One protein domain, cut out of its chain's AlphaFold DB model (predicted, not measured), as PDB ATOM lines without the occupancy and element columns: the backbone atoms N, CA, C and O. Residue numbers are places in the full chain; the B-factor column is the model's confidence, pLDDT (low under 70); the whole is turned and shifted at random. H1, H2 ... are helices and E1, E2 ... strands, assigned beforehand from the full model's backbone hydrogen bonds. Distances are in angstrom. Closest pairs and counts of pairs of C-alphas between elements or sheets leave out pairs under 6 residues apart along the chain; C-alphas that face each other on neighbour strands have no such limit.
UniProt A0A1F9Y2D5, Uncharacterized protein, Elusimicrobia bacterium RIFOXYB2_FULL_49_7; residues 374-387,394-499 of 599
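What this domain is: This is residues 374 to 387 and 394 to 499 of the 599 residues of an uncharacterized protein of Elusimicrobia bacterium RIFOXYB2_FULL_49_7 (UniProt A0A1F9Y2D5). With little regular structure, the printed part is a short solenoid of stacked turns, parallel strands E1 and E3 in one wall and E2, E4, E6, E7 in another. A loop-rich stretch with H1 packs at one side, and residues 494 to 499 stick out. The printed part has 120 residues, of which the named elements hold only 43, and by these it is mostly strand: one named helix and eight named strands, in the order E1 to E7, H1, E8 along the chain. The whole is compact, radius of gyration 15.1 A, spans 47 by 38 by 26 A.

Where its parts are: E1 is residues 374 to 377, from C-alpha 374 at (29.488, 3.854, -57.229). E2 is 380 to 384, E3 402 to 405, E4 408 to 412, E5 425 to 428, E6 433 to 439 with 16.1 A, E7 450 to 455, H1 482 to 486. E8, 494 to 496, ends at (30.866, -16.823, -54.250).

How they stand to each other: E1 and E3 are parallel, with N 376 and O 403 at 2.8 A. E4 and E6 are parallel, with N 409 and O 437 at 2.8 A. H1 only grazes the sheet; its O i to N i+4 pair is within hydrogen-bond range.

The domain as a whole: Residues 388 to 393 are cut out, a 14.1 A gap. Links E4 to E5 and E7 to H1 are long. Confidence is under 70 in 27 residues, among them 414 to 425.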
ATOM      1  N   THR A 374      29.686   5.005 -58.112       88.81
ATOM      2  CA  THR A 374      29.488   3.854 -57.229       88.81
ATOM      3  C   THR A 374      28.034   3.416 -57.200       88.81
ATOM      4  O   THR A 374      27.135   4.202 -56.898       88.81
ATOM      5  N   VAL A 375      27.817   2.125 -57.438       92.19
ATOM      6  CA  VAL A 375      26.516   1.470 -57.279       92.19
ATOM      7  C   VAL A 375      26.517   0.628 -56.008       92.19
ATOM      8  O   VAL A 375      27.321  -0.289 -55.857       92.19
ATOM      9  N   TYR A 376      25.577   0.900 -55.115       93.62
ATOM     10  CA  TYR A 376      25.273   0.100 -53.936       93.62
ATOM     11  C   TYR A 376      23.938  -0.609 -54.164       93.62
ATOM     12  O   TYR A 376      22.920   0.040 -54.375       93.62
ATOM     13  N   ASP A 377      23.927  -1.936 -54.147       96.06
ATOM     14  CA  ASP A 377      22.751  -2.737 -54.500       96.06
ATOM     15  C   ASP A 377      22.553  -3.868 -53.489       96.06
ATOM     16  O   ASP A 377      23.495  -4.600 -53.177       96.06
ATOM     17  N   ARG A 378      21.329  -4.040 -52.981       97.00
ATOM     18  CA  ARG A 378      20.984  -5.090 -52.000       97.00
ATOM     19  C   ARG A 378      21.816  -5.026 -50.725       97.00
ATOM     20  O   ARG A 378      22.385  -6.026 -50.299       97.00
ATOM     21  N   LEU A 379      21.924  -3.850 -50.117       97.19
ATOM     22  CA  LEU A 379      22.642  -3.698 -48.856       97.19
ATOM     23  C   LEU A 379      21.720  -3.861 -47.648       97.19
ATOM     24  O   LEU A 379      20.589  -3.386 -47.672       97.19
ATOM     25  N   THR A 380      22.228  -4.457 -46.570       97.44
ATOM     26  CA  THR A 380      21.631  -4.339 -45.230       97.44
ATOM     27  C   THR A 380      22.530  -3.449 -44.386       97.44
ATOM     28  O   THR A 380      23.608  -3.873 -43.966       97.44
ATOM     29  N   ILE A 381      22.103  -2.208 -44.163       93.62
ATOM     30  CA  ILE A 381      22.846  -1.209 -43.396       93.62
ATOM     31  C   ILE A 381      22.096  -0.925 -42.102       93.62
ATOM     32  O   ILE A 381      20.912  -0.584 -42.143       93.62
ATOM     33  N   GLY A 382      22.777  -1.005 -40.959       91.38
ATOM     34  CA  GLY A 382      22.151  -0.525 -39.737       91.38
ATOM     35  C   GLY A 382      23.015  -0.334 -38.507       91.38
ATOM     36  O   GLY A 382      24.199  -0.676 -38.490       91.38
ATOM     37  N   ASN A 383      22.399   0.272 -37.489       88.44
ATOM     38  CA  ASN A 383      23.065   0.774 -36.286       88.44
ATOM     39  C   ASN A 383      24.272   1.645 -36.667       88.44
ATOM     40  O   ASN A 383      25.429   1.312 -36.404       88.44
ATOM     41  N   VAL A 384      24.001   2.716 -37.407       85.00
ATOM     42  CA  VAL A 384      25.033   3.624 -37.916       85.00
ATOM     43  C   VAL A 384      25.060   4.869 -37.048       85.00
ATOM     44  O   VAL A 384      24.093   5.631 -37.015       85.00
ATOM     45  N   ASN A 385      26.192   5.093 -36.382       71.00
ATOM     46  CA  ASN A 385      26.410   6.262 -35.536       71.00
ATOM     47  C   ASN A 385      27.147   7.350 -36.328       71.00
ATOM     48  O   ASN A 385      28.375   7.317 -36.467       71.00
ATOM     49  N   ALA A 386      26.393   8.309 -36.862       63.78
ATOM     50  CA  ALA A 386      26.948   9.394 -37.655       63.78
ATOM     51  C   ALA A 386      27.377  10.582 -36.793       63.78
ATOM     52  O   ALA A 386      26.729  11.627 -36.808       63.78
ATOM     53  N   GLN A 387      28.465  10.435 -36.033       56.47
ATOM     54  CA  GLN A 387      28.990  11.544 -35.231       56.47
ATOM     55  C   GLN A 387      29.653  12.611 -36.109       56.47
ATOM     56  O   GLN A 387      30.532  12.314 -36.916       56.47
ATOM     57  N   THR A 394      27.001  10.715 -48.314       67.62
ATOM     58  CA  THR A 394      27.154  11.909 -49.160       67.62
ATOM     59  C   THR A 394      28.058  11.642 -50.354       67.62
ATOM     60  O   THR A 394      29.211  11.235 -50.184       67.62
ATOM     61  N   ASP A 395      27.588  11.977 -51.558       63.34
ATOM     62  CA  ASP A 395      28.494  12.278 -52.668       63.34
ATOM     63  C   ASP A 395      29.094  13.680 -52.465       63.34
ATOM     64  O   ASP A 395      28.493  14.706 -52.788       63.34
ATOM     65  N   ARG A 396      30.311  13.741 -51.914       57.25
ATOM     66  CA  ARG A 396      31.016  15.010 -51.661       57.25
ATOM     67  C   ARG A 396      31.548  15.665 -52.939       57.25
ATOM     68  O   ARG A 396      31.914  16.840 -52.919       57.25
ATOM     69  N   SER A 397      31.620  14.927 -54.042       59.00
ATOM     70  CA  SER A 397      32.157  15.441 -55.302       59.00
ATOM     71  C   SER A 397      31.131  16.243 -56.110       59.00
ATOM     72  O   SER A 397      31.514  16.955 -57.040       59.00
ATOM     73  N   GLY A 398      29.840  16.139 -55.762       60.56
ATOM     74  CA  GLY A 398      28.746  16.713 -56.545       60.56
ATOM     75  C   GLY A 398      28.551  16.043 -57.908       60.56
ATOM     76  O   GLY A 398      27.966  16.653 -58.799       60.56
ATOM     77  N   SER A 399      29.065  14.821 -58.085       60.81
ATOM     78  CA  SER A 399      29.117  14.100 -59.361       60.81
ATOM     79  C   SER A 399      27.793  13.487 -59.815       60.81
ATOM     80  O   SER A 399      27.685  13.104 -60.978       60.81
ATOM     81  N   THR A 400      26.768  13.423 -58.956       64.25
ATOM     82  CA  THR A 400      25.440  12.842 -59.263       64.25
ATOM     83  C   THR A 400      25.476  11.376 -59.723       64.25
ATOM     84  O   THR A 400      24.516  10.907 -60.323       64.25
ATOM     85  N   SER A 401      26.556  10.635 -59.451       79.56
ATOM     86  CA  SER A 401      26.763   9.268 -59.960       79.56
ATOM     87  C   SER A 401      26.890   8.208 -58.863       79.56
ATOM     88  O   SER A 401      27.567   7.190 -59.028       79.56
ATOM     89  N   VAL A 402      26.241   8.451 -57.725       85.06
ATOM     90  CA  VAL A 402      26.171   7.518 -56.599       85.06
ATOM     91  C   VAL A 402      24.742   7.015 -56.441       85.06
ATOM     92  O   VAL A 402      23.820   7.818 -56.338       85.06
ATOM     93  N   TYR A 403      24.563   5.694 -56.381       87.25
ATOM     94  CA  TYR A 403      23.239   5.069 -56.414       87.25
ATOM     95  C   TYR A 403      23.085   4.023 -55.320       87.25
ATOM     96  O   TYR A 403      23.941   3.150 -55.188       87.25
ATOM     97  N   PHE A 404      21.969   4.058 -54.593       90.50
ATOM     98  CA  PHE A 404      21.543   2.973 -53.709       90.50
ATOM     99  C   PHE A 404      20.270   2.333 -54.241       90.50
ATOM    100  O   PHE A 404      19.272   3.024 -54.448       90.50
ATOM    101  N   THR A 405      20.270   1.017 -54.420       93.12
ATOM    102  CA  THR A 405      19.082   0.276 -54.840       93.12
ATOM    103  C   THR A 405      18.840  -0.963 -53.999       93.12
ATOM    104  O   THR A 405      19.769  -1.583 -53.472       93.12
ATOM    105  N   ASN A 406      17.565  -1.334 -53.863       95.62
ATOM    106  CA  ASN A 406      17.143  -2.575 -53.216       95.62
ATOM    107  C   ASN A 406      17.701  -2.741 -51.790       95.62
ATOM    108  O   ASN A 406      18.016  -3.856 -51.386       95.62
ATOM    109  N   SER A 407      17.913  -1.659 -51.039       95.12
ATOM    110  CA  SER A 407      18.683  -1.686 -49.787       95.12
ATOM    111  C   SER A 407      17.838  -1.355 -48.556       95.12
ATOM    112  O   SER A 407      16.816  -0.674 -48.645       95.12
ATOM    113  N   ILE A 408      18.272  -1.843 -47.395       94.75
ATOM    114  CA  ILE A 408      17.692  -1.567 -46.077       94.75
ATOM    115  C   ILE A 408      18.610  -0.603 -45.322       94.75
ATOM    116  O   ILE A 408      19.812  -0.843 -45.213       94.75
ATOM    117  N   PHE A 409      18.017   0.445 -44.756       91.56
ATOM    118  CA  PHE A 409      18.631   1.412 -43.852       91.56
ATOM    119  C   PHE A 409      17.865   1.394 -42.528       91.56
ATOM    120  O   PHE A 409      16.754   1.920 -42.441       91.56
ATOM    121  N   HIS A 410      18.440   0.780 -41.500       90.75
ATOM    122  CA  HIS A 410      17.808   0.596 -40.192       90.75
ATOM    123  C   HIS A 410      18.638   1.244 -39.085       90.75
ATOM    124  O   HIS A 410      19.854   1.104 -39.085       90.75
ATOM    125  N   ASP A 411      18.010   1.912 -38.116       87.94
ATOM    126  CA  ASP A 411      18.718   2.443 -36.936       87.94
ATOM    127  C   ASP A 411      19.892   3.363 -37.341       87.94
ATOM    128  O   ASP A 411      21.032   3.243 -36.895       87.94
ATOM    129  N   ILE A 412      19.611   4.252 -38.301       82.00
ATOM    130  CA  ILE A 412      20.554   5.268 -38.775       82.00
ATOM    131  C   ILE A 412      20.353   6.546 -37.958       82.00
ATOM    132  O   ILE A 412      19.242   7.087 -37.913       82.00
ATOM    133  N   GLU A 413      21.427   7.041 -37.345       74.88
ATOM    134  CA  GLU A 413      21.475   8.347 -36.682       74.88
ATOM    135  C   GLU A 413      22.146   9.401 -37.587       74.88
ATOM    136  O   GLU A 413      22.988   9.076 -38.423       74.88
ATOM    137  N   GLY A 414      21.772  10.678 -37.434       64.75
ATOM    138  CA  GLY A 414      22.422  11.824 -38.078       64.75
ATOM    139  C   GLY A 414      22.632  12.963 -37.078       64.75
ATOM    140  O   GLY A 414      21.655  13.494 -36.544       64.75
ATOM    141  N   THR A 415      23.881  13.366 -36.811       54.19
ATOM    142  CA  THR A 415      24.194  14.437 -35.844       54.19
ATOM    143  C   THR A 415      24.663  15.726 -36.537       54.19
ATOM    144  O   THR A 415      25.806  16.153 -36.391       54.19
ATOM    145  N   GLY A 416      23.791  16.388 -37.298       53.38
ATOM    146  CA  GLY A 416      24.082  17.745 -37.772       53.38
ATOM    147  C   GLY A 416      24.005  18.750 -36.613       53.38
ATOM    148  O   GLY A 416      22.915  18.987 -36.093       53.38
ATOM    149  N   THR A 417      25.131  19.341 -36.190       47.62
ATOM    150  CA  THR A 417      25.176  20.363 -35.116       47.62
ATOM    151  C   THR A 417      25.507  21.779 -35.592       47.62
ATOM    152  O   THR A 417      25.560  22.690 -34.765       47.62
ATOM    153  N   GLU A 418      25.711  22.025 -36.888       43.88
ATOM    154  CA  GLU A 418      26.000  23.385 -37.353       43.88
ATOM    155  C   GLU A 418      24.729  24.237 -37.472       43.88
ATOM    156  O   GLU A 418      23.839  24.007 -38.292       43.88
ATOM    157  N   THR A 419      24.663  25.277 -36.643       42.06
ATOM    158  CA  THR A 419      23.697  26.373 -36.727       42.06
ATOM    159  C   THR A 419      23.852  27.115 -38.059       42.06
ATOM    160  O   THR A 419      24.540  28.131 -38.126       42.06
ATOM    161  N   GLY A 420      23.227  26.623 -39.130       43.69
ATOM    162  CA  GLY A 420      23.218  27.314 -40.425       43.69
ATOM    163  C   GLY A 420      22.876  26.461 -41.645       43.69
ATOM    164  O   GLY A 420      22.285  26.996 -42.584       43.69
ATOM    165  N   TYR A 421      23.161  25.155 -41.621       42.34
ATOM    166  CA  TYR A 421      22.887  24.234 -42.733       42.34
ATOM    167  C   TYR A 421      21.724  23.285 -42.406       42.34
ATOM    168  O   TYR A 421      21.503  22.900 -41.261       42.34
ATOM    169  N   ARG A 422      20.879  23.017 -43.408       44.12
ATOM    170  CA  ARG A 422      19.448  22.699 -43.232       44.12
ATOM    171  C   ARG A 422      19.021  21.258 -43.516       44.12
ATOM    172  O   ARG A 422      17.826  21.045 -43.691       44.12
ATOM    173  N   SER A 423      19.901  20.265 -43.554       52.97
ATOM    174  CA  SER A 423      19.430  18.922 -43.916       52.97
ATOM    175  C   SER A 423      20.209  17.812 -43.231       52.97
ATOM    176  O   SER A 423      21.329  17.526 -43.622       52.97
ATOM    177  N   LYS A 424      19.584  17.163 -42.239       64.94
ATOM    178  CA  LYS A 424      20.009  15.855 -41.731       64.94
ATOM    179  C   LYS A 424      19.618  14.788 -42.764       64.94
ATOM    180  O   LYS A 424      18.566  14.163 -42.623       64.94
ATOM    181  N   THR A 425      20.369  14.657 -43.857       69.81
ATOM    182  CA  THR A 425      19.971  13.774 -44.968       69.81
ATOM    183  C   THR A 425      20.657  12.420 -44.875       69.81
ATOM    184  O   THR A 425      21.878  12.360 -44.728       69.81
ATOM    185  N   ILE A 426      19.895  11.331 -45.014       74.06
ATOM    186  CA  ILE A 426      20.474   9.981 -45.089       74.06
ATOM    187  C   ILE A 426      21.220   9.816 -46.415       74.06
ATOM    188  O   ILE A 426      22.403   9.517 -46.398       74.06
ATOM    189  N   LEU A 427      20.549  10.054 -47.545       76.75
ATOM    190  CA  LEU A 427      21.138   9.985 -48.887       76.75
ATOM    191  C   LEU A 427      21.201  11.381 -49.510       76.75
ATOM    192  O   LEU A 427      20.165  11.901 -49.911       76.75
ATOM    193  N   TYR A 428      22.379  11.990 -49.604       73.56
ATOM    194  CA  TYR A 428      22.556  13.314 -50.213       73.56
ATOM    195  C   TYR A 428      23.347  13.227 -51.524       73.56
ATOM    196  O   TYR A 428      24.431  12.640 -51.547       73.56
ATOM    197  N   LEU A 429      22.817  13.837 -52.596       73.94
ATOM    198  CA  LEU A 429      23.397  13.817 -53.949       73.94
ATOM    199  C   LEU A 429      23.596  12.398 -54.504       73.94
ATOM    200  O   LEU A 429      24.564  12.119 -55.209       73.94
ATOM    201  N   ALA A 430      22.645  11.514 -54.204       75.31
ATOM    202  CA  ALA A 430      22.604  10.141 -54.697       75.31
ATOM    203  C   ALA A 430      21.372   9.923 -55.601       75.31
ATOM    204  O   ALA A 430      20.490   9.136 -55.238       75.31
ATOM    205  N   PRO A 431      21.251  10.675 -56.716       70.69
ATOM    206  CA  PRO A 431      20.049  10.675 -57.545       70.69
ATOM    207  C   PRO A 431      19.772   9.283 -58.107       70.69
ATOM    208  O   PRO A 431      20.681   8.481 -58.252       70.69
ATOM    209  N   GLU A 432      18.513   8.995 -58.439       76.50
ATOM    210  CA  GLU A 432      18.077   7.697 -58.998       76.50
ATOM    211  C   GLU A 432      18.196   6.498 -58.036       76.50
ATOM    212  O   GLU A 432      17.887   5.364 -58.410       76.50
ATOM    213  N   SER A 433      18.564   6.731 -56.771       83.75
ATOM    214  CA  SER A 433      18.451   5.711 -55.726       83.75
ATOM    215  C   SER A 433      16.998   5.238 -55.619       83.75
ATOM    216  O   SER A 433      16.090   6.069 -55.578       83.75
ATOM    217  N   SER A 434      16.740   3.928 -55.573       88.75
ATOM    218  CA  SER A 434      15.365   3.410 -55.639       88.75
ATOM    219  C   SER A 434      15.103   2.077 -54.951       88.75
ATOM    220  O   SER A 434      16.019   1.297 -54.705       88.75
ATOM    221  N   ASN A 435      13.831   1.820 -54.627       90.94
ATOM    222  CA  ASN A 435      13.377   0.613 -53.930       90.94
ATOM    223  C   ASN A 435      14.163   0.372 -52.626       90.94
ATOM    224  O   ASN A 435      14.724  -0.697 -52.402       90.94
ATOM    225  N   ASN A 436      14.263   1.405 -51.786       90.25
ATOM    226  CA  ASN A 436      15.007   1.349 -50.528       90.25
ATOM    227  C   ASN A 436      14.060   1.450 -49.332       90.25
ATOM    228  O   ASN A 436      13.146   2.280 -49.324       90.25
ATOM    229  N   LEU A 437      14.308   0.628 -48.313       91.81
ATOM    230  CA  LEU A 437      13.591   0.653 -47.044       91.81
ATOM    231  C   LEU A 437      14.352   1.481 -46.016       91.81
ATOM    232  O   LEU A 437      15.506   1.190 -45.717       91.81
ATOM    233  N   PHE A 438      13.681   2.477 -45.440       88.81
ATOM    234  CA  PHE A 438      14.218   3.343 -44.397       88.81
ATOM    235  C   PHE A 438      13.413   3.210 -43.102       88.81
ATOM    236  O   PHE A 438      12.220   3.522 -43.064       88.81
ATOM    237  N   ASN A 439      14.106   2.826 -42.032       88.62
ATOM    238  CA  ASN A 439      13.636   2.883 -40.650       88.62
ATOM    239  C   ASN A 439      14.697   3.564 -39.756       88.62
ATOM    240  O   ASN A 439      15.426   2.880 -39.032       88.62
ATOM    241  N   PRO A 440      14.876   4.895 -39.867       82.12
ATOM    242  CA  PRO A 440      15.864   5.636 -39.081       82.12
ATOM    243  C   PRO A 440      15.452   5.820 -37.615       82.12
ATOM    244  O   PRO A 440      14.270   5.776 -37.284       82.12
ATOM    245  N   VAL A 441      16.425   6.139 -36.750       77.94
ATOM    246  CA  VAL A 441      16.179   6.442 -35.321       77.94
ATOM    247  C   VAL A 441      15.371   7.721 -35.147       77.94
ATOM    248  O   VAL A 441      14.482   7.816 -34.300       77.94
ATOM    249  N   GLN A 442      15.713   8.740 -35.933       71.38
ATOM    250  CA  GLN A 442      15.138  10.071 -35.823       71.38
ATOM    251  C   GLN A 442      14.108  10.293 -36.937       71.38
ATOM    252  O   GLN A 442      14.423  10.205 -38.124       71.38
ATOM    253  N   ALA A 443      12.874  10.627 -36.554       63.22
ATOM    254  CA  ALA A 443      11.775  10.866 -37.492       63.22
ATOM    255  C   ALA A 443      11.946  12.140 -38.347       63.22
ATOM    256  O   ALA A 443      11.210  12.324 -39.314       63.22
ATOM    257  N   ASP A 444      12.880  13.031 -37.992       60.75
ATOM    258  CA  ASP A 444      13.178  14.271 -38.717       60.75
ATOM    259  C   ASP A 444      14.335  14.139 -39.725       60.75
ATOM    260  O   ASP A 444      14.704  15.139 -40.350       60.75
ATOM    261  N   LEU A 445      14.900  12.936 -39.924       68.75
ATOM    262  CA  LEU A 445      15.877  12.719 -40.994       68.75
ATOM    263  C   LEU A 445      15.214  12.890 -42.359       68.75
ATOM    264  O   LEU A 445      14.182  12.295 -42.671       68.75
ATOM    265  N   THR A 446      15.845  13.703 -43.200       71.06
ATOM    266  CA  THR A 446      15.448  13.855 -44.594       71.06
ATOM    267  C   THR A 446      15.967  12.656 -45.379       71.06
ATOM    268  O   THR A 446      17.139  12.286 -45.302       71.06
ATOM    269  N   ILE A 447      15.096  12.040 -46.162       73.31
ATOM    270  CA  ILE A 447      15.504  11.081 -47.183       73.31
ATOM    271  C   ILE A 447      15.688  11.912 -48.457       73.31
ATOM    272  O   ILE A 447      14.749  12.600 -48.855       73.31
ATOM    273  N   GLY A 448      16.903  11.953 -49.013       68.88
ATOM    274  CA  GLY A 448      17.208  12.816 -50.159       68.88
ATOM    275  C   GLY A 448      16.780  12.210 -51.495       68.88
ATOM    276  O   GLY A 448      15.671  11.699 -51.607       68.88
ATOM    277  N   ASP A 449      17.630  12.307 -52.520       65.94
ATOM    278  CA  ASP A 449      17.264  12.130 -53.937       65.94
ATOM    279  C   ASP A 449      16.954  10.670 -54.340       65.94
ATOM    280  O   ASP A 449      17.704  10.039 -55.081       65.94
ATOM    281  N   THR A 450      15.836  10.110 -53.875       70.00
ATOM    282  CA  THR A 450      15.409   8.735 -54.186       70.00
ATOM    283  C   THR A 450      13.993   8.667 -54.763       70.00
ATOM    284  O   THR A 450      13.096   9.425 -54.386       70.00
ATOM    285  N   THR A 451      13.790   7.749 -55.705       67.38
ATOM    286  CA  THR A 451      12.484   7.347 -56.239       67.38
ATOM    287  C   THR A 451      12.040   6.051 -55.548       67.38
ATOM    288  O   THR A 451      12.866   5.215 -55.231       67.38
ATOM    289  N   GLU A 452      10.747   5.854 -55.276       74.50
ATOM    290  CA  GLU A 452      10.245   4.626 -54.613       74.50
ATOM    291  C   GLU A 452      10.842   4.368 -53.212       74.50
ATOM    292  O   GLU A 452      11.577   3.410 -52.959       74.50
ATOM    293  N   ILE A 453      10.482   5.250 -52.279       78.19
ATOM    294  CA  ILE A 453      10.864   5.162 -50.869       78.19
ATOM    295  C   ILE A 453       9.885   4.249 -50.126       78.19
ATOM    296  O   ILE A 453       8.676   4.495 -50.129       78.19
ATOM    297  N   ILE A 454      10.410   3.245 -49.425       83.62
ATOM    298  CA  ILE A 454       9.653   2.431 -48.472       83.62
ATOM    299  C   ILE A 454       9.982   2.952 -47.068       83.62
ATOM    300  O   ILE A 454      11.124   2.880 -46.624       83.62
ATOM    301  N   THR A 455       8.996   3.491 -46.359       84.94
ATOM    302  CA  THR A 455       9.151   3.979 -44.978       84.94
ATOM    303  C   THR A 455       8.089   3.395 -44.069       84.94
ATOM    304  O   THR A 455       7.077   2.853 -44.514       84.94
ATOM    305  N   GLY A 456       8.327   3.525 -42.767       82.56
ATOM    306  CA  GLY A 456       7.347   3.221 -41.736       82.56
ATOM    307  C   GLY A 456       7.288   1.754 -41.342       82.56
ATOM    308  O   GLY A 456       6.716   1.500 -40.300       82.56
ATOM    309  N   ILE A 457       7.881   0.831 -42.105       90.25
ATOM    310  CA  ILE A 457       8.043  -0.577 -41.719       90.25
ATOM    311  C   ILE A 457       9.367  -0.719 -40.974       90.25
ATOM    312  O   ILE A 457      10.420  -0.430 -41.544       90.25
ATOM    313  N   ASP A 458       9.324  -1.205 -39.737       93.50
ATOM    314  CA  ASP A 458      10.527  -1.647 -39.047       93.50
ATOM    315  C   ASP A 458      10.924  -3.035 -39.575       93.50
ATOM    316  O   ASP A 458      10.159  -3.992 -39.450       93.50
ATOM    317  N   PRO A 459      12.101  -3.186 -40.206       94.69
ATOM    318  CA  PRO A 459      12.505  -4.461 -40.775       94.69
ATOM    319  C   PRO A 459      12.866  -5.500 -39.698       94.69
ATOM    320  O   PRO A 459      12.966  -6.678 -40.033       94.69
ATOM    321  N   VAL A 460      13.041  -5.126 -38.425       93.81
ATOM    322  CA  VAL A 460      13.362  -6.070 -37.335       93.81
ATOM    323  C   VAL A 460      12.129  -6.826 -36.839       93.81
ATOM    324  O   VAL A 460      12.255  -7.981 -36.442       93.81
ATOM    325  N   ASP A 461      10.939  -6.226 -36.888       93.25
ATOM    326  CA  ASP A 461       9.697  -6.866 -36.423       93.25
ATOM    327  C   ASP A 461       8.582  -6.938 -37.486       93.25
ATOM    328  O   ASP A 461       7.620  -7.690 -37.326       93.25
ATOM    329  N   GLY A 462       8.725  -6.210 -38.595       93.44
ATOM    330  CA  GLY A 462       7.767  -6.152 -39.695       93.44
ATOM    331  C   GLY A 462       6.566  -5.240 -39.445       93.44
ATOM    332  O   GLY A 462       5.610  -5.298 -40.219       93.44
ATOM    333  N   ASN A 463       6.552  -4.412 -38.396       93.19
ATOM    334  CA  ASN A 463       5.421  -3.543 -38.052       93.19
ATOM    335  C   ASN A 463       5.593  -2.115 -38.594       93.19
ATOM    336  O   ASN A 463       6.708  -1.600 -38.632       93.19
ATOM    337  N   PRO A 464       4.500  -1.442 -39.014       93.25
ATOM    338  CA  PRO A 464       3.113  -1.887 -39.124       93.25
ATOM    339  C   PRO A 464       2.836  -2.607 -40.460       93.25
ATOM    340  O   PRO A 464       1.719  -2.539 -40.969       93.25
ATOM    341  N   GLY A 465       3.857  -3.214 -41.067       93.00
ATOM    342  CA  GLY A 465       3.745  -4.016 -42.278       93.00
ATOM    343  C   GLY A 465       2.999  -5.336 -42.049       93.00
ATOM    344  O   GLY A 465       1.984  -5.397 -41.354       93.00
ATOM    345  N   ASN A 466       3.474  -6.420 -42.651       95.12
ATOM    346  CA  ASN A 466       2.838  -7.732 -42.541       95.12
ATOM    347  C   ASN A 466       3.111  -8.456 -41.205       95.12
ATOM    348  O   ASN A 466       2.631  -9.576 -41.022       95.12
ATOM    349  N   GLY A 467       3.852  -7.833 -40.282       95.75
ATOM    350  CA  GLY A 467       4.179  -8.386 -38.964       95.75
ATOM    351  C   GLY A 467       5.180  -9.545 -39.000       95.75
ATOM    352  O   GLY A 467       5.315 -10.262 -38.009       95.75
ATOM    353  N   VAL A 468       5.847  -9.764 -40.137       96.56
ATOM    354  CA  VAL A 468       6.947 -10.720 -40.285       96.56
ATOM    355  C   VAL A 468       8.249  -9.930 -40.348       96.56
ATOM    356  O   VAL A 468       8.452  -9.140 -41.273       96.56
ATOM    357  N   ALA A 469       9.134 -10.163 -39.378       96.38
ATOM    358  CA  ALA A 469      10.482  -9.602 -39.360       96.38
ATOM    359  C   ALA A 469      11.179  -9.829 -40.708       96.38
ATOM    360  O   ALA A 469      11.213 -10.954 -41.198       96.38
ATOM    361  N   GLY A 470      11.735  -8.776 -41.303       96.44
ATOM    362  CA  GLY A 470      12.560  -8.860 -42.506       96.44
ATOM    363  C   GLY A 470      14.002  -9.262 -42.216       96.44
ATOM    364  O   GLY A 470      14.596  -9.980 -43.018       96.44
ATOM    365  N   ILE A 471      14.543  -8.841 -41.069       96.31
ATOM    366  CA  ILE A 471      15.918  -9.112 -40.629       96.31
ATOM    367  C   ILE A 471      15.954  -9.668 -39.197       96.31
ATOM    368  O   ILE A 471      16.080  -8.937 -38.219       96.31
ATOM    369  N   LEU A 472      15.907 -10.994 -39.050       96.62
ATOM    370  CA  LEU A 472      16.250 -11.642 -37.770       96.62
ATOM    371  C   LEU A 472      17.766 -11.731 -37.563       96.62
ATOM    372  O   LEU A 472      18.252 -11.721 -36.431       96.62
ATOM    373  N   TYR A 473      18.500 -11.794 -38.671       96.94
ATOM    374  CA  TYR A 473      19.948 -11.887 -38.735       96.94
ATOM    375  C   TYR A 473      20.433 -10.904 -39.805       96.94
ATOM    376  O   TYR A 473      19.795 -10.787 -40.852       96.94
ATOM    377  N   PRO A 474      21.567 -10.210 -39.615       95.69
ATOM    378  CA  PRO A 474      21.960  -9.136 -40.529       95.69
ATOM    379  C   PRO A 474      22.316  -9.655 -41.934       95.69
ATOM    380  O   PRO A 474      22.267  -8.906 -42.904       95.69
ATOM    381  N   VAL A 475      22.652 -10.945 -42.043       97.44
ATOM    382  CA  VAL A 475      23.086 -11.634 -43.269       97.44
ATOM    383  C   VAL A 475      21.960 -12.363 -44.010       97.44
ATOM    384  O   VAL A 475      22.245 -13.098 -44.957       97.44
ATOM    385  N   LYS A 476      20.699 -12.223 -43.585       97.31
ATOM    386  CA  LYS A 476      19.577 -12.973 -44.156       97.31
ATOM    387  C   LYS A 476      18.303 -12.137 -44.194       97.31
ATOM    388  O   LYS A 476      17.897 -11.578 -43.180       97.31
ATOM    389  N   ILE A 477      17.647 -12.142 -45.353       98.06
ATOM    390  CA  ILE A 477      16.265 -11.688 -45.485       98.06
ATOM    391  C   ILE A 477      15.330 -12.859 -45.212       98.06
ATOM    392  O   ILE A 477      15.481 -13.941 -45.785       98.06
ATOM    393  N   GLU A 478      14.387 -12.657 -44.299       97.19
ATOM    394  CA  GLU A 478      13.456 -13.709 -43.913       97.19
ATOM    395  C   GLU A 478      12.349 -13.893 -44.963       97.19
ATOM    396  O   GLU A 478      11.742 -12.902 -45.393       97.19
ATOM    397  N   PRO A 479      12.055 -15.145 -45.371       96.19
ATOM    398  CA  PRO A 479      11.020 -15.432 -46.359       96.19
ATOM    399  C   PRO A 479       9.646 -14.893 -45.960       96.19
ATOM    400  O   PRO A 479       9.275 -14.917 -44.785       96.19
ATOM    401  N   ALA A 480       8.866 -14.467 -46.952       96.12
ATOM    402  CA  ALA A 480       7.525 -13.900 -46.796       96.12
ATOM    403  C   ALA A 480       7.454 -12.595 -45.983       96.12
ATOM    404  O   ALA A 480       6.357 -12.092 -45.731       96.12
ATOM    405  N   SER A 481       8.591 -12.013 -45.600       97.31
ATOM    406  CA  SER A 481       8.626 -10.667 -45.042       97.31
ATOM    407  C   SER A 481       8.300  -9.610 -46.097       97.31
ATOM    408  O   SER A 481       8.338  -9.822 -47.318       97.31
ATOM    409  N   ASP A 482       8.010  -8.416 -45.604       95.88
ATOM    410  CA  ASP A 482       7.915  -7.213 -46.416       95.88
ATOM    411  C   ASP A 482       9.217  -6.906 -47.182       95.88
ATOM    412  O   ASP A 482       9.165  -6.362 -48.291       95.88
ATOM    413  N   CYS A 483      10.374  -7.268 -46.619       96.00
ATOM    414  CA  CYS A 483      11.675  -7.114 -47.263       96.00
ATOM    415  C   CYS A 483      11.861  -8.107 -48.419       96.00
ATOM    416  O   CYS A 483      12.257  -7.701 -49.510       96.00
ATOM    417  N   ASP A 484      11.504  -9.377 -48.207       96.50
ATOM    418  CA  ASP A 484      11.556 -10.444 -49.217       96.50
ATOM    419  C   ASP A 484      10.663 -10.120 -50.423       96.50
ATOM    420  O   ASP A 484      11.121 -10.085 -51.563       96.50
ATOM    421  N   THR A 485       9.409  -9.742 -50.162       94.50
ATOM    422  CA  THR A 485       8.430  -9.410 -51.216       94.50
ATOM    423  C   THR A 485       8.887  -8.241 -52.092       94.50
ATOM    424  O   THR A 485       8.616  -8.212 -53.294       94.50
ATOM    425  N   ARG A 486       9.578  -7.262 -51.499       93.25
ATOM    426  CA  ARG A 486      10.112  -6.089 -52.211       93.25
ATOM    427  C   ARG A 486      11.514  -6.322 -52.776       93.25
ATOM    428  O   ARG A 486      12.025  -5.476 -53.509       93.25
ATOM    429  N   GLY A 487      12.136  -7.454 -52.451       95.00
ATOM    430  CA  GLY A 487      13.483  -7.804 -52.875       95.00
ATOM    431  C   GLY A 487      14.552  -6.856 -52.339       95.00
ATOM    432  O   GLY A 487      15.494  -6.573 -53.083       95.00
ATOM    433  N   VAL A 488      14.410  -6.366 -51.102       95.81
ATOM    434  CA  VAL A 488      15.360  -5.437 -50.467       95.81
ATOM    435  C   VAL A 488      16.233  -6.118 -49.412       95.81
ATOM    436  O   VAL A 488      15.774  -7.001 -48.691       95.81
ATOM    437  N   GLY A 489      17.477  -5.653 -49.290       97.12
ATOM    438  CA  GLY A 489      18.459  -6.118 -48.313       97.12
ATOM    439  C   GLY A 489      19.335  -7.281 -48.791       97.12
ATOM    440  O   GLY A 489      19.144  -7.837 -49.876       97.12
ATOM    441  N   ALA A 490      20.338  -7.612 -47.979       97.94
ATOM    442  CA  ALA A 490      21.363  -8.603 -48.283       97.94
ATOM    443  C   ALA A 490      21.002 -10.014 -47.785       97.94
ATOM    444  O   ALA A 490      20.500 -10.192 -46.676       97.94
ATOM    445  N   THR A 491      21.330 -11.037 -48.578       97.69
ATOM    446  CA  THR A 491      21.262 -12.458 -48.196       97.69
ATOM    447  C   THR A 491      22.577 -13.155 -48.532       97.69
ATOM    448  O   THR A 491      22.847 -13.467 -49.690       97.69
ATOM    449  N   ILE A 492      23.397 -13.424 -47.517       98.31
ATOM    450  CA  ILE A 492      24.754 -13.969 -47.646       98.31
ATOM    451  C   ILE A 492      24.784 -15.358 -46.998       98.31
ATOM    452  O   ILE A 492      25.151 -15.516 -45.834       98.31
ATOM    453  N   LEU A 493      24.358 -16.379 -47.747       96.44
ATOM    454  CA  LEU A 493      24.270 -17.767 -47.257       96.44
ATOM    455  C   LEU A 493      25.271 -18.716 -47.925       96.44
ATOM    456  O   LEU A 493      25.685 -19.703 -47.318       96.44
ATOM    457  N   TYR A 494      25.676 -18.407 -49.156       95.44
ATOM    458  CA  TYR A 494      26.477 -19.291 -49.995       95.44
ATOM    459  C   TYR A 494      27.791 -18.641 -50.409       95.44
ATOM    460  O   TYR A 494      27.945 -17.415 -50.388       95.44
ATOM    461  N   ARG A 495      28.751 -19.485 -50.781       94.69
ATOM    462  CA  ARG A 495      30.050 -19.038 -51.279       94.69
ATOM    463  C   ARG A 495      29.879 -18.407 -52.655       94.69
ATOM    464  O   ARG A 495      29.143 -18.911 -53.498       94.69
ATOM    465  N   ARG A 496      30.611 -17.331 -52.908       96.69
ATOM    466  CA  ARG A 496      30.866 -16.823 -54.250       96.69
ATOM    467  C   ARG A 496      32.271 -17.219 -54.678       96.69
ATOM    468  O   ARG A 496      33.229 -17.010 -53.933       96.69
ATOM    469  N   GLY A 497      32.379 -17.721 -55.900       96.75
ATOM    470  CA  GLY A 497      33.630 -18.140 -56.501       96.75
ATOM    471  C   GLY A 497      33.995 -19.585 -56.163       96.75
ATOM    472  O   GLY A 497      34.036 -19.962 -54.990       96.75
ATOM    473  N   SER A 498      34.314 -20.373 -57.190       95.25
ATOM    474  CA  SER A 498      34.850 -21.732 -57.053       95.25
ATOM    475  C   SER A 498      36.204 -21.741 -56.340       95.25
ATOM    476  O   SER A 498      37.040 -20.858 -56.564       95.25
ATOM    477  N   HIS A 499      36.458 -22.751 -55.508       94.94
ATOM    478  CA  HIS A 499      37.683 -22.841 -54.708       94.94
ATOM    479  C   HIS A 499      38.946 -22.819 -55.584       94.94
ATOM    480  O   HIS A 499      39.118 -23.646 -56.481       94.94
TER     481      HIS A 499